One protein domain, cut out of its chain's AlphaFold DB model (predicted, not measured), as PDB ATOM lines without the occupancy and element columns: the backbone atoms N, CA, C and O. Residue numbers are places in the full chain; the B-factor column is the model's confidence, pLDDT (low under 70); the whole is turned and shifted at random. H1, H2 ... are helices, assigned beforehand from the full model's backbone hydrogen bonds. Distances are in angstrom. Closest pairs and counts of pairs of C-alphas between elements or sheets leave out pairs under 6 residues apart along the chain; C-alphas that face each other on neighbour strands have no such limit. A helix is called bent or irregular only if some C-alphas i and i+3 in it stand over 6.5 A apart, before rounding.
ATOM      1  N   SER A  14      28.262  -5.652  11.199       87.44
ATOM      2  CA  SER A  14      27.906  -4.873  10.004       87.44
ATOM      3  C   SER A  14      27.964  -5.719   8.732       87.44
ATOM      4  O   SER A  14      27.163  -5.523   7.809       87.44
ATOM      5  N   THR A  15      28.877  -6.692   8.676       88.56
ATOM      6  CA  THR A  15      28.954  -7.659   7.570       88.56
ATOM      7  C   THR A  15      27.729  -8.569   7.557       88.56
ATOM      8  O   THR A  15      27.118  -8.760   6.505       88.56
ATOM      9  N   VAL A  16      27.331  -9.097   8.720       88.75
ATOM     10  CA  VAL A  16      26.146  -9.964   8.835       88.75
ATOM     11  C   VAL A  16      24.868  -9.195   8.498       88.75
ATOM     12  O   VAL A  16      24.067  -9.685   7.708       88.75
ATOM     13  N   LEU A  17      24.713  -7.965   8.997       91.19
ATOM     14  CA  LEU A  17      23.573  -7.103   8.664       91.19
ATOM     15  C   LEU A  17      23.464  -6.846   7.162       91.19
ATOM     16  O   LEU A  17      22.387  -6.966   6.587       91.19
ATOM     17  N   GLY A  18      24.587  -6.539   6.506       89.31
ATOM     18  CA  GLY A  18      24.607  -6.332   5.057       89.31
ATOM     19  C   GLY A  18      24.166  -7.565   4.274       89.31
ATOM     20  O   GLY A  18      23.442  -7.435   3.288       89.31
ATOM     21  N   ALA A  19      24.577  -8.753   4.721       89.38
ATOM     22  CA  ALA A  19      24.167 -10.010   4.110       89.38
ATOM     23  C   ALA A  19      22.672 -10.288   4.323       89.38
ATOM     24  O   ALA A  19      21.983 -10.608   3.358       89.38
ATOM     25  N   LEU A  20      22.162 -10.113   5.548       91.38
ATOM     26  CA  LEU A  20      20.751 -10.343   5.875       91.38
ATOM     27  C   LEU A  20      19.823  -9.433   5.065       91.38
ATOM     28  O   LEU A  20      18.885  -9.927   4.447       91.38
ATOM     29  N   VAL A  21      20.122  -8.131   4.995       91.31
ATOM     30  CA  VAL A  21      19.314  -7.161   4.235       91.31
ATOM     31  C   VAL A  21      19.255  -7.519   2.745       91.31
ATOM     32  O   VAL A  21      18.189  -7.446   2.143       91.31
ATOM     33  N   ARG A  22      20.368  -7.967   2.148       88.19
ATOM     34  CA  ARG A  22      20.393  -8.394   0.737       88.19
ATOM     35  C   ARG A  22      19.677  -9.717   0.510       88.19
ATOM     36  O   ARG A  22      18.905  -9.842  -0.434       88.19
ATOM     37  N   GLN A  23      19.958 -10.712   1.347       87.31
ATOM     38  CA  GLN A  23      19.423 -12.062   1.189       87.31
ATOM     39  C   GLN A  23      17.909 -12.096   1.401       87.31
ATOM     40  O   GLN A  23      17.213 -12.851   0.730       87.31
ATOM     41  N   MET A  24      17.412 -11.286   2.335       90.50
ATOM     42  CA  MET A  24      15.997 -11.218   2.681       90.50
ATOM     43  C   MET A  24      15.276 -10.051   2.008       90.50
ATOM     44  O   MET A  24      14.180  -9.714   2.441       90.50
ATOM     45  N   TYR A  25      15.854  -9.428   0.976       87.31
ATOM     46  CA  TYR A  25      15.230  -8.295   0.298       87.31
ATOM     47  C   TYR A  25      13.770  -8.617  -0.087       87.31
ATOM     48  O   TYR A  25      13.539  -9.606  -0.793       87.31
ATOM     49  N   PRO A  26      12.775  -7.838   0.381       86.81
ATOM     50  CA  PRO A  26      11.383  -8.176   0.152       86.81
ATOM     51  C   PRO A  26      10.984  -8.009  -1.323       86.81
ATOM     52  O   PRO A  26      11.545  -7.171  -2.034       86.81
ATOM     53  N   PRO A  27       9.972  -8.761  -1.789       84.62
ATOM     54  CA  PRO A  27       9.319  -8.460  -3.058       84.62
ATOM     55  C   PRO A  27       8.628  -7.082  -3.005       84.62
ATOM     56  O   PRO A  27       8.432  -6.540  -1.913       84.62
ATOM     57  N   PRO A  28       8.215  -6.520  -4.159       84.19
ATOM     58  CA  PRO A  28       7.382  -5.321  -4.196       84.19
ATOM     59  C   PRO A  28       6.169  -5.423  -3.265       84.19
ATOM     60  O   PRO A  28       5.510  -6.464  -3.179       84.19
ATOM     61  N   ILE A  29       5.892  -4.329  -2.563       86.06
ATOM     62  CA  ILE A  29       4.891  -4.239  -1.500       86.06
ATOM     63  C   ILE A  29       3.665  -3.458  -1.968       86.06
ATOM     64  O   ILE A  29       3.749  -2.657  -2.893       86.06
ATOM     65  N   GLY A  30       2.524  -3.661  -1.313       83.94
ATOM     66  CA  GLY A  30       1.254  -3.041  -1.697       83.94
ATOM     67  C   GLY A  30       0.307  -3.995  -2.438       83.94
ATOM     68  O   GLY A  30       0.597  -5.189  -2.584       83.94
ATOM     69  N   PRO A  31      -0.871  -3.502  -2.854       81.12
ATOM     70  CA  PRO A  31      -1.877  -4.324  -3.512       81.12
ATOM     71  C   PRO A  31      -1.408  -4.784  -4.896       81.12
ATOM     72  O   PRO A  31      -0.626  -4.116  -5.560       81.12
ATOM     73  N   LYS A  32      -1.921  -5.929  -5.363       76.00
ATOM     74  CA  LYS A  32      -1.449  -6.621  -6.581       76.00
ATOM     75  C   LYS A  32      -1.375  -5.740  -7.842       76.00
ATOM     76  O   LYS A  32      -0.526  -5.986  -8.688       76.00
ATOM     77  N   ASN A  33      -2.250  -4.743  -7.958       76.06
ATOM     78  CA  ASN A  33      -2.326  -3.853  -9.122       76.06
ATOM     79  C   ASN A  33      -1.613  -2.504  -8.920       76.06
ATOM     80  O   ASN A  33      -1.618  -1.688  -9.833       76.06
ATOM     81  N   ASP A  34      -1.045  -2.265  -7.739       76.44
ATOM     82  CA  ASP A  34      -0.379  -1.013  -7.364       76.44
ATOM     83  C   ASP A  34       0.788  -1.329  -6.417       76.44
ATOM     84  O   ASP A  34       0.884  -0.858  -5.283       76.44
ATOM     85  N   GLN A  35       1.636  -2.264  -6.857       80.00
ATOM     86  CA  GLN A  35       2.813  -2.650  -6.098       80.00
ATOM     87  C   GLN A  35       3.903  -1.603  -6.270       80.00
ATOM     88  O   GLN A  35       4.241  -1.218  -7.389       80.00
ATOM     89  N   LYS A  36       4.515  -1.218  -5.156       77.25
ATOM     90  CA  LYS A  36       5.679  -0.348  -5.135       77.25
ATOM     91  C   LYS A  36       6.941  -1.119  -4.730       77.25
ATOM     92  O   LYS A  36       6.887  -2.066  -3.941       77.25
ATOM     93  N   PRO A  37       8.101  -0.716  -5.247       79.38
ATOM     94  CA  PRO A  37       9.393  -1.227  -4.809       79.38
ATOM     95  C   PRO A  37       9.700  -0.847  -3.351       79.38
ATOM     96  O   PRO A  37       9.166   0.121  -2.812       79.38
ATOM     97  N   VAL A  38      10.592  -1.618  -2.728       83.50
ATOM     98  CA  VAL A  38      11.057  -1.432  -1.345       83.50
ATOM     99  C   VAL A  38      12.299  -0.540  -1.351       83.50
ATOM    100  O   VAL A  38      13.337  -0.925  -1.878       83.50
ATOM    101  N   LEU A  39      12.217   0.660  -0.782       82.25
ATOM    102  CA  LEU A  39      13.243   1.701  -0.946       82.25
ATOM    103  C   LEU A  39      13.902   2.146   0.349       82.25
ATOM    104  O   LEU A  39      14.933   2.819   0.345       82.25
ATOM    105  N   CYS A  40      13.314   1.793   1.475       89.12
ATOM    106  CA  CYS A  40      13.847   2.141   2.772       89.12
ATOM    107  C   CYS A  40      13.580   1.022   3.766       89.12
ATOM    108  O   CYS A  40      12.836   0.082   3.495       89.12
ATOM    109  N   TRP A  41      14.203   1.129   4.936       95.06
ATOM    110  CA  TRP A  41      13.971   0.169   6.006       95.06
ATOM    111  C   TRP A  41      12.501   0.115   6.446       95.06
ATOM    112  O   TRP A  41      12.000  -0.956   6.767       95.06
ATOM    113  N   GLU A  42      11.770   1.228   6.363       94.75
ATOM    114  CA  GLU A  42      10.343   1.246   6.702       94.75
ATOM    115  C   GLU A  42       9.509   0.353   5.771       94.75
ATOM    116  O   GLU A  42       8.596  -0.335   6.217       94.75
ATOM    117  N   ASP A  43       9.877   0.248   4.491       93.25
ATOM    118  CA  ASP A  43       9.188  -0.644   3.553       93.25
ATOM    119  C   ASP A  43       9.383  -2.133   3.915       93.25
ATOM    120  O   ASP A  43       8.519  -2.957   3.622       93.25
ATOM    121  N   TYR A  44      10.464  -2.500   4.620       94.69
ATOM    122  CA  TYR A  44      10.670  -3.871   5.120       94.69
ATOM    123  C   TYR A  44       9.697  -4.235   6.245       94.69
ATOM    124  O   TYR A  44       9.492  -5.423   6.524       94.69
ATOM    125  N   LYS A  45       9.126  -3.226   6.910       95.69
ATOM    126  CA  LYS A  45       8.124  -3.378   7.968       95.69
ATOM    127  C   LYS A  45       6.707  -3.481   7.412       95.69
ATOM    128  O   LYS A  45       5.782  -3.741   8.175       95.69
ATOM    129  N   TRP A  46       6.519  -3.318   6.102       94.12
ATOM    130  CA  TRP A  46       5.216  -3.526   5.489       94.12
ATOM    131  C   TRP A  46       4.780  -4.992   5.593       94.12
ATOM    132  O   TRP A  46       5.588  -5.919   5.481       94.12
ATOM    133  N   SER A  47       3.476  -5.197   5.776       91.31
ATOM    134  CA  SER A  47       2.847  -6.512   5.779       91.31
ATOM    135  C   SER A  47       1.490  -6.467   5.069       91.31
ATOM    136  O   SER A  47       0.757  -5.490   5.244       91.31
ATOM    137  N   PRO A  48       1.109  -7.511   4.305       86.62
ATOM    138  CA  PRO A  48      -0.216  -7.600   3.691       86.62
ATOM    139  C   PRO A  48      -1.338  -7.875   4.706       86.62
ATOM    140  O   PRO A  48      -2.509  -7.809   4.341       86.62
ATOM    141  N   GLY A  49      -1.009  -8.208   5.960       87.94
ATOM    142  CA  GLY A  49      -1.986  -8.461   7.016       87.94
ATOM    143  C   GLY A  49      -1.337  -8.724   8.380       87.94
ATOM    144  O   GLY A  49      -0.161  -9.075   8.445       87.94
ATOM    145  N   PRO A  50      -2.087  -8.591   9.485       86.12
ATOM    146  CA  PRO A  50      -1.537  -8.639  10.843       86.12
ATOM    147  C   PRO A  50      -0.883  -9.981  11.213       86.12
ATOM    148  O   PRO A  50       0.018 -10.010  12.042       86.12
ATOM    149  N   GLU A  51      -1.296 -11.084  10.585       90.38
ATOM    150  CA  GLU A  51      -0.735 -12.419  10.846       90.38
ATOM    151  C   GLU A  51       0.542 -12.713  10.046       90.38
ATOM    152  O   GLU A  51       1.251 -13.689  10.309       90.38
ATOM    153  N   VAL A  52       0.865 -11.882   9.053       89.06
ATOM    154  CA  VAL A  52       2.026 -12.099   8.194       89.06
ATOM    155  C   VAL A  52       3.233 -11.386   8.793       89.06
ATOM    156  O   VAL A  52       3.263 -10.161   8.910       89.06
ATOM    157  N   ARG A  53       4.264 -12.163   9.151       92.56
ATOM    158  CA  ARG A  53       5.543 -11.615   9.624       92.56
ATOM    159  C   ARG A  53       6.201 -10.756   8.548       92.56
ATOM    160  O   ARG A  53       6.455 -11.234   7.437       92.56
ATOM    161  N   THR A  54       6.555  -9.535   8.930       95.38
ATOM    162  CA  THR A  54       7.326  -8.594   8.111       95.38
ATOM    163  C   THR A  54       8.722  -9.136   7.819       95.38
ATOM    164  O   THR A  54       9.272  -9.943   8.572       95.38
ATOM    165  N   THR A  55       9.345  -8.669   6.741       95.12
ATOM    166  CA  THR A  55      10.755  -8.988   6.491       95.12
ATOM    167  C   THR A  55      11.650  -8.381   7.569       95.12
ATOM    168  O   THR A  55      12.589  -9.037   8.015       95.12
ATOM    169  N   ALA A  56      11.334  -7.167   8.033       96.88
ATOM    170  CA  ALA A  56      12.081  -6.504   9.096       96.88
ATOM    171  C   ALA A  56      12.167  -7.362  10.367       96.88
ATOM    172  O   ALA A  56      13.260  -7.569  10.890       96.88
ATOM    173  N   SER A  57      11.042  -7.936  10.814       96.25
ATOM    174  CA  SER A  57      11.025  -8.781  12.016       96.25
ATOM    175  C   SER A  57      11.875 -10.041  11.856       96.25
ATOM    176  O   SER A  57      12.634 -10.373  12.760       96.25
ATOM    177  N   LYS A  58      11.843 -10.686  10.682       95.88
ATOM    178  CA  LYS A  58      12.698 -11.849  10.379       95.88
ATOM    179  C   LYS A  58      14.186 -11.500  10.419       95.88
ATOM    180  O   LYS A  58      14.970 -12.264  10.965       95.88
ATOM    181  N   ILE A  59      14.580 -10.353   9.862       96.00
ATOM    182  CA  ILE A  59      15.980  -9.902   9.875       96.00
ATOM    183  C   ILE A  59      16.457  -9.646  11.309       96.00
ATOM    184  O   ILE A  59      17.552 -10.079  11.665       96.00
ATOM    185  N   VAL A  60      15.646  -8.965  12.123       95.88
ATOM    186  CA  VAL A  60      15.972  -8.666  13.527       95.88
ATOM    187  C   VAL A  60      16.077  -9.952  14.350       95.88
ATOM    188  O   VAL A  60      17.056 -10.139  15.069       95.88
ATOM    189  N   GLU A  61      15.126 -10.875  14.192       94.44
ATOM    190  CA  GLU A  61      15.131 -12.187  14.854       94.44
ATOM    191  C   GLU A  61      16.380 -13.002  14.483       94.44
ATOM    192  O   GLU A  61      17.098 -13.485  15.357       94.44
ATOM    193  N   GLU A  62      16.707 -13.096  13.192       94.25
ATOM    194  CA  GLU A  62      17.900 -13.801  12.716       94.25
ATOM    195  C   GLU A  62      19.202 -13.143  13.198       94.25
ATOM    196  O   GLU A  62      20.186 -13.836  13.483       94.25
ATOM    197  N   PHE A  63      19.241 -11.814  13.306       93.38
ATOM    198  CA  PHE A  63      20.395 -11.113  13.860       93.38
ATOM    199  C   PHE A  63      20.593 -11.472  15.338       93.38
ATOM    200  O   PHE A  63      21.677 -11.923  15.713       93.38
ATOM    201  N   TRP A  64      19.545 -11.374  16.159       92.69
ATOM    202  CA  TRP A  64      19.609 -11.705  17.587       92.69
ATOM    203  C   TRP A  64      19.730 -13.201  17.885       92.69
ATOM    204  O   TRP A  64      20.189 -13.593  18.953       92.69
ATOM    205  N   TRP A  65      19.410 -14.067  16.926       89.50
ATOM    206  CA  TRP A  65      19.758 -15.481  17.029       89.50
ATOM    207  C   TRP A  65      21.281 -15.711  16.935       89.50
ATOM    208  O   TRP A  65      21.810 -16.632  17.559       89.50
ATOM    209  N   ARG A  66      22.011 -14.862  16.190       86.94
ATOM    210  CA  ARG A  66      23.476 -14.963  15.985       86.94
ATOM    211  C   ARG A  66      24.292 -14.171  16.997       86.94
ATOM    212  O   ARG A  66      25.420 -14.556  17.302       86.94
ATOM    213  N   PHE A  67      23.751 -13.060  17.477       87.50
ATOM    214  CA  PHE A  67      24.414 -12.156  18.407       87.50
ATOM    215  C   PHE A  67      23.648 -12.101  19.717       87.50
ATOM    216  O   PHE A  67      22.427 -12.112  19.729       87.50
ATOM    217  N   LYS A  68      24.370 -12.019  20.831       84.31
ATOM    218  CA  LYS A  68      23.765 -11.859  22.153       84.31
ATOM    219  C   LYS A  68      24.128 -10.492  22.706       84.31
ATOM    220  O   LYS A  68      25.272 -10.064  22.560       84.31
ATOM    221  N   CYS A  69      23.164  -9.850  23.349       84.06
ATOM    222  CA  CYS A  69      23.369  -8.641  24.131       84.06
ATOM    223  C   CYS A  69      23.076  -8.925  25.608       84.06
ATOM    224  O   CYS A  69      22.380  -9.891  25.935       84.06
ATOM    225  N   ASP A  70      23.629  -8.102  26.499       84.94
ATOM    226  CA  ASP A  70      23.173  -8.073  27.884       84.94
ATOM    227  C   ASP A  70      21.695  -7.642  27.909       84.94
ATOM    228  O   ASP A  70      21.361  -6.629  27.285       84.94
ATOM    229  N   PRO A  71      20.802  -8.364  28.614       90.25
ATOM    230  CA  PRO A  71      19.402  -7.973  28.730       90.25
ATOM    231  C   PRO A  71      19.185  -6.526  29.194       90.25
ATOM    232  O   PRO A  71      18.209  -5.912  28.772       90.25
ATOM    233  N   SER A  72      20.077  -5.957  30.017       92.00
ATOM    234  CA  SER A  72      19.955  -4.561  30.462       92.00
ATOM    235  C   SER A  72      20.234  -3.538  29.358       92.00
ATOM    236  O   SER A  72      19.804  -2.396  29.467       92.00
ATOM    237  N   GLU A  73      20.945  -3.930  28.299       91.44
ATOM    238  CA  GLU A  73      21.302  -3.074  27.161       91.44
ATOM    239  C   GLU A  73      20.469  -3.394  25.907       91.44
ATOM    240  O   GLU A  73      20.717  -2.815  24.845       91.44
ATOM    241  N   GLN A  74      19.494  -4.309  25.996       90.31
ATOM    242  CA  GLN A  74      18.737  -4.801  24.842       90.31
ATOM    243  C   GLN A  74      18.003  -3.668  24.112       90.31
ATOM    244  O   GLN A  74      18.204  -3.504  22.916       90.31
ATOM    245  N   GLU A  75      17.254  -2.825  24.828       93.50
ATOM    246  CA  GLU A  75      16.483  -1.720  24.231       93.50
ATOM    247  C   GLU A  75      17.376  -0.732  23.465       93.50
ATOM    248  O   GLU A  75      17.112  -0.368  22.318       93.50
ATOM    249  N   LYS A  76      18.498  -0.342  24.073       93.81
ATOM    250  CA  LYS A  76      19.485   0.535  23.437       93.81
ATOM    251  C   LYS A  76      20.117  -0.129  22.216       93.81
ATOM    252  O   LYS A  76      20.353   0.525  21.202       93.81
ATOM    253  N   SER A  77      20.396  -1.425  22.312       92.88
ATOM    254  CA  SER A  77      20.991  -2.193  21.222       92.88
ATOM    255  C   SER A  77      20.019  -2.389  20.062       92.88
ATOM    256  O   SER A  77      20.445  -2.321  18.912       92.88
ATOM    257  N   ASP A  78      18.727  -2.551  20.345       94.56
ATOM    258  CA  ASP A  78      17.660  -2.577  19.346       94.56
ATOM    259  C   ASP A  78      17.562  -1.234  18.615       94.56
ATOM    260  O   ASP A  78      17.501  -1.212  17.386       94.56
ATOM    261  N   GLY A  79      17.659  -0.107  19.331       95.81
ATOM    262  CA  GLY A  79      17.725   1.222  18.710       95.81
ATOM    263  C   GLY A  79      18.928   1.387  17.773       95.81
ATOM    264  O   GLY A  79      18.792   1.841  16.636       95.81
ATOM    265  N   VAL A  80      20.113   0.941  18.202       95.25
ATOM    266  CA  VAL A  80      21.328   0.963  17.366       95.25
ATOM    267  C   VAL A  80      21.195   0.036  16.152       95.25
ATOM    268  O   VAL A  80      21.650   0.373  15.055       95.25
ATOM    269  N   LEU A  81      20.584  -1.135  16.324       95.44
ATOM    270  CA  LEU A  81      20.316  -2.079  15.244       95.44
ATOM    271  C   LEU A  81      19.385  -1.461  14.191       95.44
ATOM    272  O   LEU A  81      19.692  -1.519  13.000       95.44
ATOM    273  N   GLU A  82      18.305  -0.818  14.626       96.75
ATOM    274  CA  GLU A  82      17.325  -0.135  13.779       96.75
ATOM    275  C   GLU A  82      17.966   0.989  12.942       96.75
ATOM    276  O   GLU A  82      17.774   1.074  11.720       96.75
ATOM    277  N   GLU A  83      18.804   1.821  13.565       96.44
ATOM    278  CA  GLU A  83      19.567   2.853  12.857       96.44
ATOM    279  C   GLU A  83      20.525   2.255  11.825       96.44
ATOM    280  O   GLU A  83      20.630   2.742  10.693       96.44
ATOM    281  N   ASN A  84      21.234   1.189  12.202       95.56
ATOM    282  CA  ASN A  84      22.180   0.525  11.317       95.56
ATOM    283  C   ASN A  84      21.475  -0.109  10.119       95.56
ATOM    284  O   ASN A  84      21.952   0.050   8.997       95.56
ATOM    285  N   LEU A  85      20.332  -0.768  10.318       95.94
ATOM    286  CA  LEU A  85      19.514  -1.330   9.241       95.94
ATOM    287  C   LEU A  85      19.021  -0.230   8.296       95.94
ATOM    288  O   LEU A  85      19.173  -0.352   7.078       95.94
ATOM    289  N   THR A  86      18.565   0.897   8.846       94.31
ATOM    290  CA  THR A  86      18.172   2.079   8.067       94.31
ATOM    291  C   THR A  86      19.304   2.585   7.173       94.31
ATOM    292  O   THR A  86      19.102   2.816   5.976       94.31
ATOM    293  N   ARG A  87      20.519   2.723   7.716       92.81
ATOM    294  CA  ARG A  87      21.701   3.136   6.940       92.81
ATOM    295  C   ARG A  87      22.104   2.071   5.916       92.81
ATOM    296  O   ARG A  87      22.429   2.411   4.780       92.81
ATOM    297  N   LYS A  88      22.045   0.789   6.286       92.31
ATOM    298  CA  LYS A  88      22.485  -0.333   5.448       92.31
ATOM    299  C   LYS A  88      21.612  -0.523   4.218       92.31
ATOM    300  O   LYS A  88      22.157  -0.758   3.143       92.31
ATOM    301  N   VAL A  89      20.290  -0.385   4.354       88.94
ATOM    302  CA  VAL A  89      19.373  -0.419   3.205       88.94
ATOM    303  C   VAL A  89      19.742   0.693   2.230       88.94
ATOM    304  O   VAL A  89      20.013   0.402   1.071       88.94
ATOM    305  N   LYS A  90      19.864   1.944   2.696       83.81
ATOM    306  CA  LYS A  90      20.250   3.077   1.835       83.81
ATOM    307  C   LYS A  90      21.574   2.828   1.107       83.81
ATOM    308  O   LYS A  90      21.654   3.014  -0.105       83.81
ATOM    309  N   GLN A  91      22.591   2.357   1.833       85.38
ATOM    310  CA  GLN A  91      23.895   2.026   1.259       85.38
ATOM    311  C   GLN A  91      23.790   0.932   0.188       85.38
ATOM    312  O   GLN A  91      24.326   1.091  -0.906       85.38
ATOM    313  N   MET A  92      23.083  -0.162   0.481       84.88
ATOM    314  CA  MET A  92      22.876  -1.259  -0.465       84.88
ATOM    315  C   MET A  92      22.215  -0.762  -1.755       84.88
ATOM    316  O   MET A  92      22.692  -1.095  -2.835       84.88
ATOM    317  N   LEU A  93      21.159   0.052  -1.665       78.38
ATOM    318  CA  LEU A  93      20.472   0.570  -2.854       78.38
ATOM    319  C   LEU A  93      21.386   1.466  -3.698       78.38
ATOM    320  O   LEU A  93      21.396   1.353  -4.925       78.38
ATOM    321  N   HIS A  94      22.191   2.315  -3.055       74.62
ATOM    322  CA  HIS A  94      23.184   3.139  -3.745       74.62
ATOM    323  C   HIS A  94      24.233   2.281  -4.474       74.62
ATOM    324  O   HIS A  94      24.546   2.529  -5.640       74.62
ATOM    325  N   GLU A  95      24.754   1.241  -3.820       79.50
ATOM    326  CA  GLU A  95      25.729   0.320  -4.412       79.50
ATOM    327  C   GLU A  95      25.152  -0.465  -5.599       79.50
ATOM    328  O   GLU A  95      25.815  -0.578  -6.633       79.50
ATOM    329  N   GLU A  96      23.917  -0.965  -5.493       72.50
ATOM    330  CA  GLU A  96      23.238  -1.659  -6.596       72.50
ATOM    331  C   GLU A  96      22.973  -0.703  -7.776       72.50
ATOM    332  O   GLU A  96      23.240  -1.068  -8.925       72.50
ATOM    333  N   LYS A  97      22.558   0.552  -7.516       69.69
ATOM    334  CA  LYS A  97      22.406   1.596  -8.552       69.69
ATOM    335  C   LYS A  97      23.737   1.868  -9.259       69.69
ATOM    336  O   LYS A  97      23.810   1.838 -10.488       69.69
ATOM    337  N   ALA A  98      24.814   2.078  -8.505       69.00
ATOM    338  CA  ALA A  98      26.140   2.321  -9.070       69.00
ATOM    339  C   ALA A  98      26.648   1.124  -9.896       69.00
ATOM    340  O   ALA A  98      27.218   1.301 -10.980       69.00
ATOM    341  N   ALA A  99      26.414  -0.103  -9.422       69.81
ATOM    342  CA  ALA A  99      26.787  -1.326 -10.125       69.81
ATOM    343  C   ALA A  99      26.011  -1.500 -11.439       69.81
ATOM    344  O   ALA A  99      26.613  -1.855 -12.458       69.81
ATOM    345  N   ALA A 100      24.706  -1.216 -11.438       67.06
ATOM    346  CA  ALA A 100      23.866  -1.217 -12.629       67.06
ATOM    347  C   ALA A 100      24.384  -0.232 -13.686       67.06
ATOM    348  O   ALA A 100      24.673  -0.630 -14.816       67.06
ATOM    349  N   ILE A 101      24.610   1.024 -13.292       66.25
ATOM    350  CA  ILE A 101      25.142   2.070 -14.177       66.25
ATOM    351  C   ILE A 101      26.488   1.640 -14.768       66.25
ATOM    352  O   ILE A 101      26.701   1.731 -15.977       66.25
ATOM    353  N   LYS A 102      27.400   1.114 -13.940       69.00
ATOM    354  CA  LYS A 102      28.714   0.637 -14.398       69.00
ATOM    355  C   LYS A 102      28.597  -0.475 -15.447       69.00
ATOM    356  O   LYS A 102      29.362  -0.481 -16.412       69.00
ATOM    357  N   ARG A 103      27.658  -1.414 -15.278       65.56
ATOM    358  CA  ARG A 103      27.415  -2.502 -16.243       65.56
ATOM    359  C   ARG A 103      26.867  -1.979 -17.566       65.56
ATOM    360  O   ARG A 103      27.362  -2.390 -18.612       65.56
ATOM    361  N   LEU A 104      25.900  -1.068 -17.518       63.78
ATOM    362  CA  LEU A 104      25.295  -0.487 -18.715       63.78
ATOM    363  C   LEU A 104      26.298   0.369 -19.505       63.78
ATOM    364  O   LEU A 104      26.408   0.208 -20.721       63.78
ATOM    365  N   LYS A 105      27.127   1.173 -18.816       65.00
ATOM    366  CA  LYS A 105      28.254   1.897 -19.438       65.00
ATOM    367  C   LYS A 105      29.203   0.942 -20.171       65.00
ATOM    368  O   LYS A 105      29.557   1.189 -21.317       65.00
ATOM    369  N   LYS A 106      29.579  -0.186 -19.550       69.94
ATOM    370  CA  LYS A 106      30.472  -1.185 -20.174       69.94
ATOM    371  C   LYS A 106      29.871  -1.817 -21.438       69.94
ATOM    372  O   LYS A 106      30.619  -2.191 -22.335       69.94
ATOM    373  N   LYS A 107      28.545  -1.961 -21.507       67.62
ATOM    374  CA  LYS A 107      27.839  -2.541 -22.661       67.62
ATOM    375  C   LYS A 107      27.630  -1.552 -23.817       67.62
ATOM    376  O   LYS A 107      27.063  -1.950 -24.826       67.62
ATOM    377  N   GLY A 108      28.056  -0.291 -23.677       62.12
ATOM    378  CA  GLY A 108      27.789   0.757 -24.672       62.12
ATOM    379  C   GLY A 108      26.300   1.093 -24.806       62.12
ATOM    380  O   GLY A 108      25.886   1.636 -25.822       62.12
ATOM    381  N   GLN A 109      25.494   0.735 -23.801       60.91
ATOM    382  CA  GLN A 109      24.039   0.918 -23.791       60.91
ATOM    383  C   GLN A 109      23.612   2.250 -23.156       60.91
ATOM    384  O   GLN A 109      22.435   2.589 -23.207       60.91
ATOM    385  N   LEU A 110      24.547   3.008 -22.568       56.31
ATOM    386  CA  LEU A 110      24.300   4.386 -22.142       56.31
ATOM    387  C   LEU A 110      24.973   5.372 -23.105       56.31
ATOM    388  O   LEU A 110      26.206   5.378 -23.172       56.31
ATOM    389  N   PRO A 111      24.196   6.228 -23.786       55.88
ATOM    390  CA  PRO A 111      24.695   7.465 -24.374       55.88
ATOM    391  C   PRO A 111      25.461   8.310 -23.347       55.88
ATOM    392  O   PRO A 111      25.072   8.390 -22.178       55.88
ATOM    393  N   THR A 112      26.564   8.923 -23.775       55.06
ATOM    394  CA  THR A 112      27.481   9.683 -22.910       55.06
ATOM    395  C   THR A 112      26.787  10.873 -22.240       55.06
ATOM    396  O   THR A 112      27.070  11.147 -21.075       55.06
ATOM    397  N   GLU A 113      25.824  11.509 -22.919       50.19
ATOM    398  CA  GLU A 113      25.063  12.655 -22.395       50.19
ATOM    399  C   GLU A 113      24.144  12.281 -21.214       50.19
ATOM    400  O   GLU A 113      23.739  13.134 -20.437       50.19
ATOM    401  N   LEU A 114      23.847  10.990 -21.027       50.50
ATOM    402  CA  LEU A 114      22.972  10.468 -19.965       50.50
ATOM    403  C   LEU A 114      23.773   9.956 -18.759       50.50
ATOM    404  O   LEU A 114      23.283   9.170 -17.944       50.50
ATOM    405  N   THR A 115      25.056  10.324 -18.695       52.00
ATOM    406  CA  THR A 115      25.985   9.917 -17.637       52.00
ATOM    407  C   THR A 115      26.489  11.068 -16.779       52.00
ATOM    408  O   THR A 115      27.321  10.819 -15.897       52.00
ATOM    409  N   GLU A 116      25.990  12.274 -17.045       53.22
ATOM    410  CA  GLU A 116      26.298  13.484 -16.296       53.22
ATOM    411  C   GLU A 116      25.773  13.377 -14.858       53.22
ATOM    412  O   GLU A 116      24.771  12.714 -14.570       53.22
ATOM    413  N   GLU A 117      26.544  13.944 -13.937       55.47
ATOM    414  CA  GLU A 117      26.197  14.039 -12.523       55.47
ATOM    415  C   GLU A 117      25.337  15.287 -12.331       55.47
ATOM    416  O   GLU A 117      25.669  16.344 -12.867       55.47
ATOM    417  N   ASP A 118      24.231  15.164 -11.598       53.91
ATOM    418  CA  ASP A 118      23.499  16.342 -11.137       53.91
ATOM    419  C   ASP A 118      24.307  17.113 -10.075       53.91
ATOM    420  O   ASP A 118      25.398  16.705  -9.667       53.91
ATOM    421  N   GLU A 119      23.768  18.245  -9.621       42.34
ATOM    422  CA  GLU A 119      24.411  19.113  -8.622       42.34
ATOM    423  C   GLU A 119      24.696  18.398  -7.284       42.34
ATOM    424  O   GLU A 119      25.584  18.811  -6.540       42.34
ATOM    425  N   ASP A 120      24.006  17.285  -7.016       46.84
ATOM    426  CA  ASP A 120      24.176  16.436  -5.836       46.84
ATOM    427  C   ASP A 120      25.155  15.264  -6.076       46.84
ATOM    428  O   ASP A 120      25.333  14.398  -5.212       46.84
ATOM    429  N   GLY A 121      25.800  15.197  -7.247       49.72
ATOM    430  CA  GLY A 121      26.717  14.122  -7.627       49.72
ATOM    431  C   GLY A 121      26.016  12.817  -8.027       49.72
ATOM    432  O   GLY A 121      26.659  11.768  -8.151       49.72
ATOM    433  N   ASN A 122      24.696  12.834  -8.226       50.28
ATOM    434  CA  ASN A 122      23.940  11.665  -8.647       50.28
ATOM    435  C   ASN A 122      23.984  11.518 -10.166       50.28
ATOM    436  O   ASN A 122      23.552  12.381 -10.923       50.28
ATOM    437  N   ARG A 123      24.406  10.339 -10.626       53.12
ATOM    438  CA  ARG A 123      24.228   9.929 -12.024       53.12
ATOM    439  C   ARG A 123      22.828   9.355 -12.193       53.12
ATOM    440  O   ARG A 123      22.533   8.274 -11.662       53.12
ATOM    441  N   TRP A 124      21.964  10.058 -12.915       53.94
ATOM    442  CA  TRP A 124      20.647   9.548 -13.284       53.94
ATOM    443  C   TRP A 124      20.705   8.936 -14.677       53.94
ATOM    444  O   TRP A 124      20.958   9.611 -15.664       53.94
ATOM    445  N   THR A 125      20.447   7.636 -14.767       49.62
ATOM    446  CA  THR A 125      20.089   7.002 -16.040       49.62
ATOM    447  C   THR A 125      18.751   7.564 -16.501       49.62
ATOM    448  O   THR A 125      17.782   7.472 -15.747       49.62
ATOM    449  N   THR A 126      18.679   8.118 -17.711       50.72
ATOM    450  CA  THR A 126      17.396   8.580 -18.256       50.72
ATOM    451  C   THR A 126      16.479   7.414 -18.602       50.72
ATOM    452  O   THR A 126      16.909   6.260 -18.706       50.72
ATOM    453  N   LYS A 127      15.194   7.723 -18.792       50.50
ATOM    454  CA  LYS A 127      14.140   6.762 -19.125       50.50
ATOM    455  C   LYS A 127      14.500   5.893 -20.336       50.50
ATOM    456  O   LYS A 127      14.236   4.697 -20.334       50.50
ATOM    457  N   GLU A 128      15.179   6.454 -21.329       46.03
ATOM    458  CA  GLU A 128      15.595   5.767 -22.555       46.03
ATOM    459  C   GLU A 128      16.694   4.729 -22.284       46.03
ATOM    460  O   GLU A 128      16.625   3.604 -22.783       46.03
ATOM    461  N   ALA A 129      17.678   5.067 -21.442       48.88
ATOM    462  CA  ALA A 129      18.710   4.128 -21.008       48.88
ATOM    463  C   ALA A 129      18.115   2.991 -20.156       48.88
ATOM    464  O   ALA A 129      18.553   1.842 -20.259       48.88
ATOM    465  N   LEU A 130      17.091   3.300 -19.356       51.28
ATOM    466  CA  LEU A 130      16.370   2.349 -18.507       51.28
ATOM    467  C   LEU A 130      15.527   1.352 -19.325       51.28
ATOM    468  O   LEU A 130      15.615   0.156 -19.066       51.28
ATOM    469  N   ILE A 131      14.814   1.806 -20.367       49.59
ATOM    470  CA  ILE A 131      14.017   0.957 -21.286       49.59
ATOM    471  C   ILE A 131      14.885  -0.091 -22.009       49.59
ATOM    472  O   ILE A 131      14.401  -1.155 -22.403       49.59
ATOM    473  N   SER A 132      16.184   0.175 -22.174       48.94
ATOM    474  CA  SER A 132      17.116  -0.766 -22.807       48.94
ATOM    475  C   SER A 132      17.614  -1.883 -21.875       48.94
ATOM    476  O   SER A 132      18.034  -2.940 -22.357       48.94
ATOM    477  N   ALA A 133      17.559  -1.674 -20.555       53.88
ATOM    478  CA  ALA A 133      18.050  -2.623 -19.565       53.88
ATOM    479  C   ALA A 133      17.014  -3.731 -19.311       53.88
ATOM    480  O   ALA A 133      15.849  -3.471 -19.027       53.88
ATOM    481  N   LYS A 134      17.429  -4.996 -19.379       60.34
ATOM    482  CA  LYS A 134      16.585  -6.174 -19.130       60.34
ATOM    483  C   LYS A 134      16.901  -6.764 -17.760       60.34
ATOM    484  O   LYS A 134      18.025  -6.649 -17.284       60.34
ATOM    485  N   ARG A 135      15.972  -7.521 -17.160       60.62
ATOM    486  CA  ARG A 135      16.205  -8.232 -15.879       60.62
ATOM    487  C   ARG A 135      17.516  -9.029 -15.851       60.62
ATOM    488  O   ARG A 135      18.218  -9.020 -14.848       60.62
ATOM    489  N   VAL A 136      17.872  -9.661 -16.971       61.56
ATOM    490  CA  VAL A 136      19.117 -10.438 -17.140       61.56
ATOM    491  C   VAL A 136      20.401  -9.604 -17.040       61.56
ATOM    492  O   VAL A 136      21.485 -10.156 -16.867       61.56
ATOM    493  N   ASP A 137      20.305  -8.280 -17.147       55.53
ATOM    494  CA  ASP A 137      21.442  -7.371 -17.035       55.53
ATOM    495  C   ASP A 137      21.820  -7.078 -15.567       55.53
ATOM    496  O   ASP A 137      22.933  -6.609 -15.287       55.53
ATOM    497  N   PHE A 138      20.948  -7.444 -14.621       57.44
ATOM    498  CA  PHE A 138      21.121  -7.261 -13.181       57.44
ATOM    499  C   PHE A 138      21.699  -8.513 -12.529       57.44
ATOM    500  O   PHE A 138      21.404  -9.641 -12.909       57.44
ATOM    501  N   GLY A 139      22.586  -8.312 -11.551       53.41
ATOM    502  CA  GLY A 139      23.176  -9.418 -10.789       53.41
ATOM    503  C   GLY A 139      22.235  -9.992  -9.731       53.41
ATOM    504  O   GLY A 139      22.495 -11.077  -9.222       53.41
ATOM    505  N   THR A 140      21.175  -9.259  -9.395       57.88
ATOM    506  CA  THR A 140      20.205  -9.584  -8.352       57.88
ATOM    507  C   THR A 140      18.822  -9.097  -8.777       57.88
ATOM    508  O   THR A 140      18.697  -8.112  -9.512       57.88
ATOM    509  N   ASP A 141      17.769  -9.743  -8.271       62.31
ATOM    510  CA  ASP A 141      16.403  -9.243  -8.447       62.31
ATOM    511  C   ASP A 141      16.218  -7.866  -7.790       62.31
ATOM    512  O   ASP A 141      15.426  -7.062  -8.270       62.31
ATOM    513  N   VAL A 142      16.997  -7.545  -6.754       60.75
ATOM    514  CA  VAL A 142      17.028  -6.227  -6.097       60.75
ATOM    515  C   VAL A 142      17.378  -5.116  -7.087       60.75
ATOM    516  O   VAL A 142      16.654  -4.127  -7.183       60.75
ATOM    517  N   GLY A 143      18.448  -5.299  -7.870       59.66
ATOM    518  CA  GLY A 143      18.879  -4.327  -8.878       59.66
ATOM    519  C   GLY A 143      17.846  -4.110  -9.988       59.66
ATOM    520  O   GLY A 143      17.682  -2.988 -10.456       59.66
ATOM    521  N   TRP A 144      17.105  -5.158 -10.364       64.31
ATOM    522  CA  TRP A 144      16.005  -5.055 -11.328       64.31
ATOM    523  C   TRP A 144      14.795  -4.300 -10.761       64.31
ATOM    524  O   TRP A 144      14.266  -3.400 -11.409       64.31
ATOM    525  N   HIS A 145      14.372  -4.603  -9.530       62.97
ATOM    526  CA  HIS A 145      13.236  -3.913  -8.903       62.97
ATOM    527  C   HIS A 145      13.544  -2.449  -8.569       62.97
ATOM    528  O   HIS A 145      12.645  -1.612  -8.622       62.97
ATOM    529  N   LEU A 146      14.806  -2.117  -8.281       57.97
ATOM    530  CA  LEU A 146      15.270  -0.736  -8.140       57.97
ATOM    531  C   LEU A 146      15.100   0.088  -9.421       57.97
ATOM    532  O   LEU A 146      14.908   1.298  -9.355       57.97
ATOM    533  N   LEU A 147      15.149  -0.554 -10.585       55.81
ATOM    534  CA  LEU A 147      14.973   0.113 -11.871       55.81
ATOM    535  C   LEU A 147      13.526   0.497 -12.153       55.81
ATOM    536  O   LEU A 147      13.278   1.579 -12.676       55.81
ATOM    537  N   LEU A 148      12.579  -0.348 -11.736       53.38
ATOM    538  CA  LEU A 148      11.146  -0.047 -11.809       53.38
ATOM    539  C   LEU A 148      10.797   1.210 -10.992       53.38
ATOM    540  O   LEU A 148       9.879   1.945 -11.341       53.38
ATOM    541  N   VAL A 149      11.566   1.509  -9.935       48.44
ATOM    542  CA  VAL A 149      11.472   2.780  -9.198       48.44
ATOM    543  C   VAL A 149      11.856   3.961 -10.083       48.44
ATOM    544  O   VAL A 149      11.196   4.990 -10.035       48.44
ATOM    545  N   LEU A 150      12.934   3.845 -10.863       44.41
ATOM    546  CA  LEU A 150      13.430   4.930 -11.711       44.41
ATOM    547  C   LEU A 150      12.477   5.201 -12.883       44.41
ATOM    548  O   LEU A 150      12.298   6.356 -13.258       44.41
ATOM    549  N   GLU A 151      11.794   4.172 -13.398       42.56
ATOM    550  CA  GLU A 151      10.675   4.354 -14.333       42.56
ATOM    551  C   GLU A 151       9.475   5.070 -13.691       42.56
ATOM    552  O   GLU A 151       8.840   5.889 -14.355       42.56
ATOM    553  N   MET A 152       9.174   4.801 -12.412       37.25
ATOM    554  CA  MET A 152       8.036   5.394 -11.686       37.25
ATOM    555  C   MET A 152       8.309   6.789 -11.095       37.25
ATOM    556  O   MET A 152       7.377   7.579 -10.953       37.25
ATOM    557  N   LEU A 153       9.560   7.102 -10.745       35.81
ATOM    558  CA  LEU A 153       9.988   8.408 -10.232       35.81
ATOM    559  C   LEU A 153      10.410   9.377 -11.335       35.81
ATOM    560  O   LEU A 153      10.554  10.560 -11.043       35.81
ATOM    561  N   SER A 154      10.572   8.922 -12.584       33.44
ATOM    562  CA  SER A 154      10.570   9.833 -13.726       33.44
ATOM    563  C   SER A 154       9.183  10.469 -13.763       33.44
ATOM    564  O   SER A 154       8.210   9.772 -14.071       33.44
TER     565      SER A 154
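What this domain is: This is residues 14 to 154 of the 159 residues of an uncharacterized protein of Triticum aestivum (UniProt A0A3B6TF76). One long helix, H4, makes the length of the domain like a spine, and two loose groups of shorter helices sit along it: H1, H2 and H3 by its middle, where H1 and H2 touch its residues 84 to 92, and the hairpin of H6 and H7 farther on, with H7 crossing it at residues 93 to 100. Residues 70 to 76 stick out at one end, and the little H5 lies by the other without touching any helix. The printed part has 141 residues with seven named helices, H1 to H7 in chain order, and no named strand; its class is all helix. The whole is only just loose, close to compact, with a radius of gyration of the C-alphas of 17.4 A, and elongated, with spans of 56 by 33 by 27 A.

Where its parts are: H4, residues 71 to 106, measures 50.6 A from C-alpha 71 at (19.402, -7.973, 28.730) to C-alpha 106 at (30.472, -1.185, -20.174). It is irregular, with C-alphas 72 and 75 7.7 A apart, and has a kink of 32 degrees near residue 78. Before it come H1, residues 14 to 23, 14.2 A, beginning at C-alpha 14 (27.906, -4.873, 10.004); H2, residues 41 to 44, 5.3 A; and H3, residues 55 to 66, 17.0 A. After it come H5, residues 112 to 115, 5.5 A; H6, residues 127 to 132, 8.9 A; and H7, residues 141 to 153, 18.9 A, ending at C-alpha 153 (9.988, 8.408, -10.232).

How they stand to each other: H4 is the hub, touching three helices. With residues 84 to 92 alone it touches H1 at a steep tilt of 62 degrees, the same way; the closest C-alphas, of Gly 18 and Lys 88, are 6.4 A apart. It touches H2, with C-alphas of Trp 41 and Thr 86 closest at 5.1 A. H7 touches it about perpendicular, at 79 degrees, with C-alphas of Glu 96 and Gly 143 closest at 5.6 A. H3 and H4 are near each other. H3 touches H1 at a steep tilt of 42 degrees, opposite ways; the closest C-alphas, of Leu 20 and Ile 59, are 6.2 A apart. H2 and H3 only just touch, with 3 pairs of C-alphas within 8 A, those of Tyr 44 and Ala 56 closest at 5.0 A. H6 and H7 form a helical hairpin, touching at a shallow tilt of 34 degrees, only just short of steep, opposite ways; C-alphas of Lys 127 and Glu 151 are closest at 6.4 A. Every O i to N i+4 pair is within hydrogen-bond range in H1 and H3, against 30 of 32 in H4, 1 of 2 in H6 and 5 of 9 in H7; H2 and H5 are too short for such a pair.

The domain as a whole: The C-alphas farthest apart, of Ser 72 and Pro 111, are 56.3 A apart. The printed part has no cut. The links H1 to H2 and H5 to H6 are long. Mean pLDDT of the printed part is 75.2, and residues 97 to 154 are under 70.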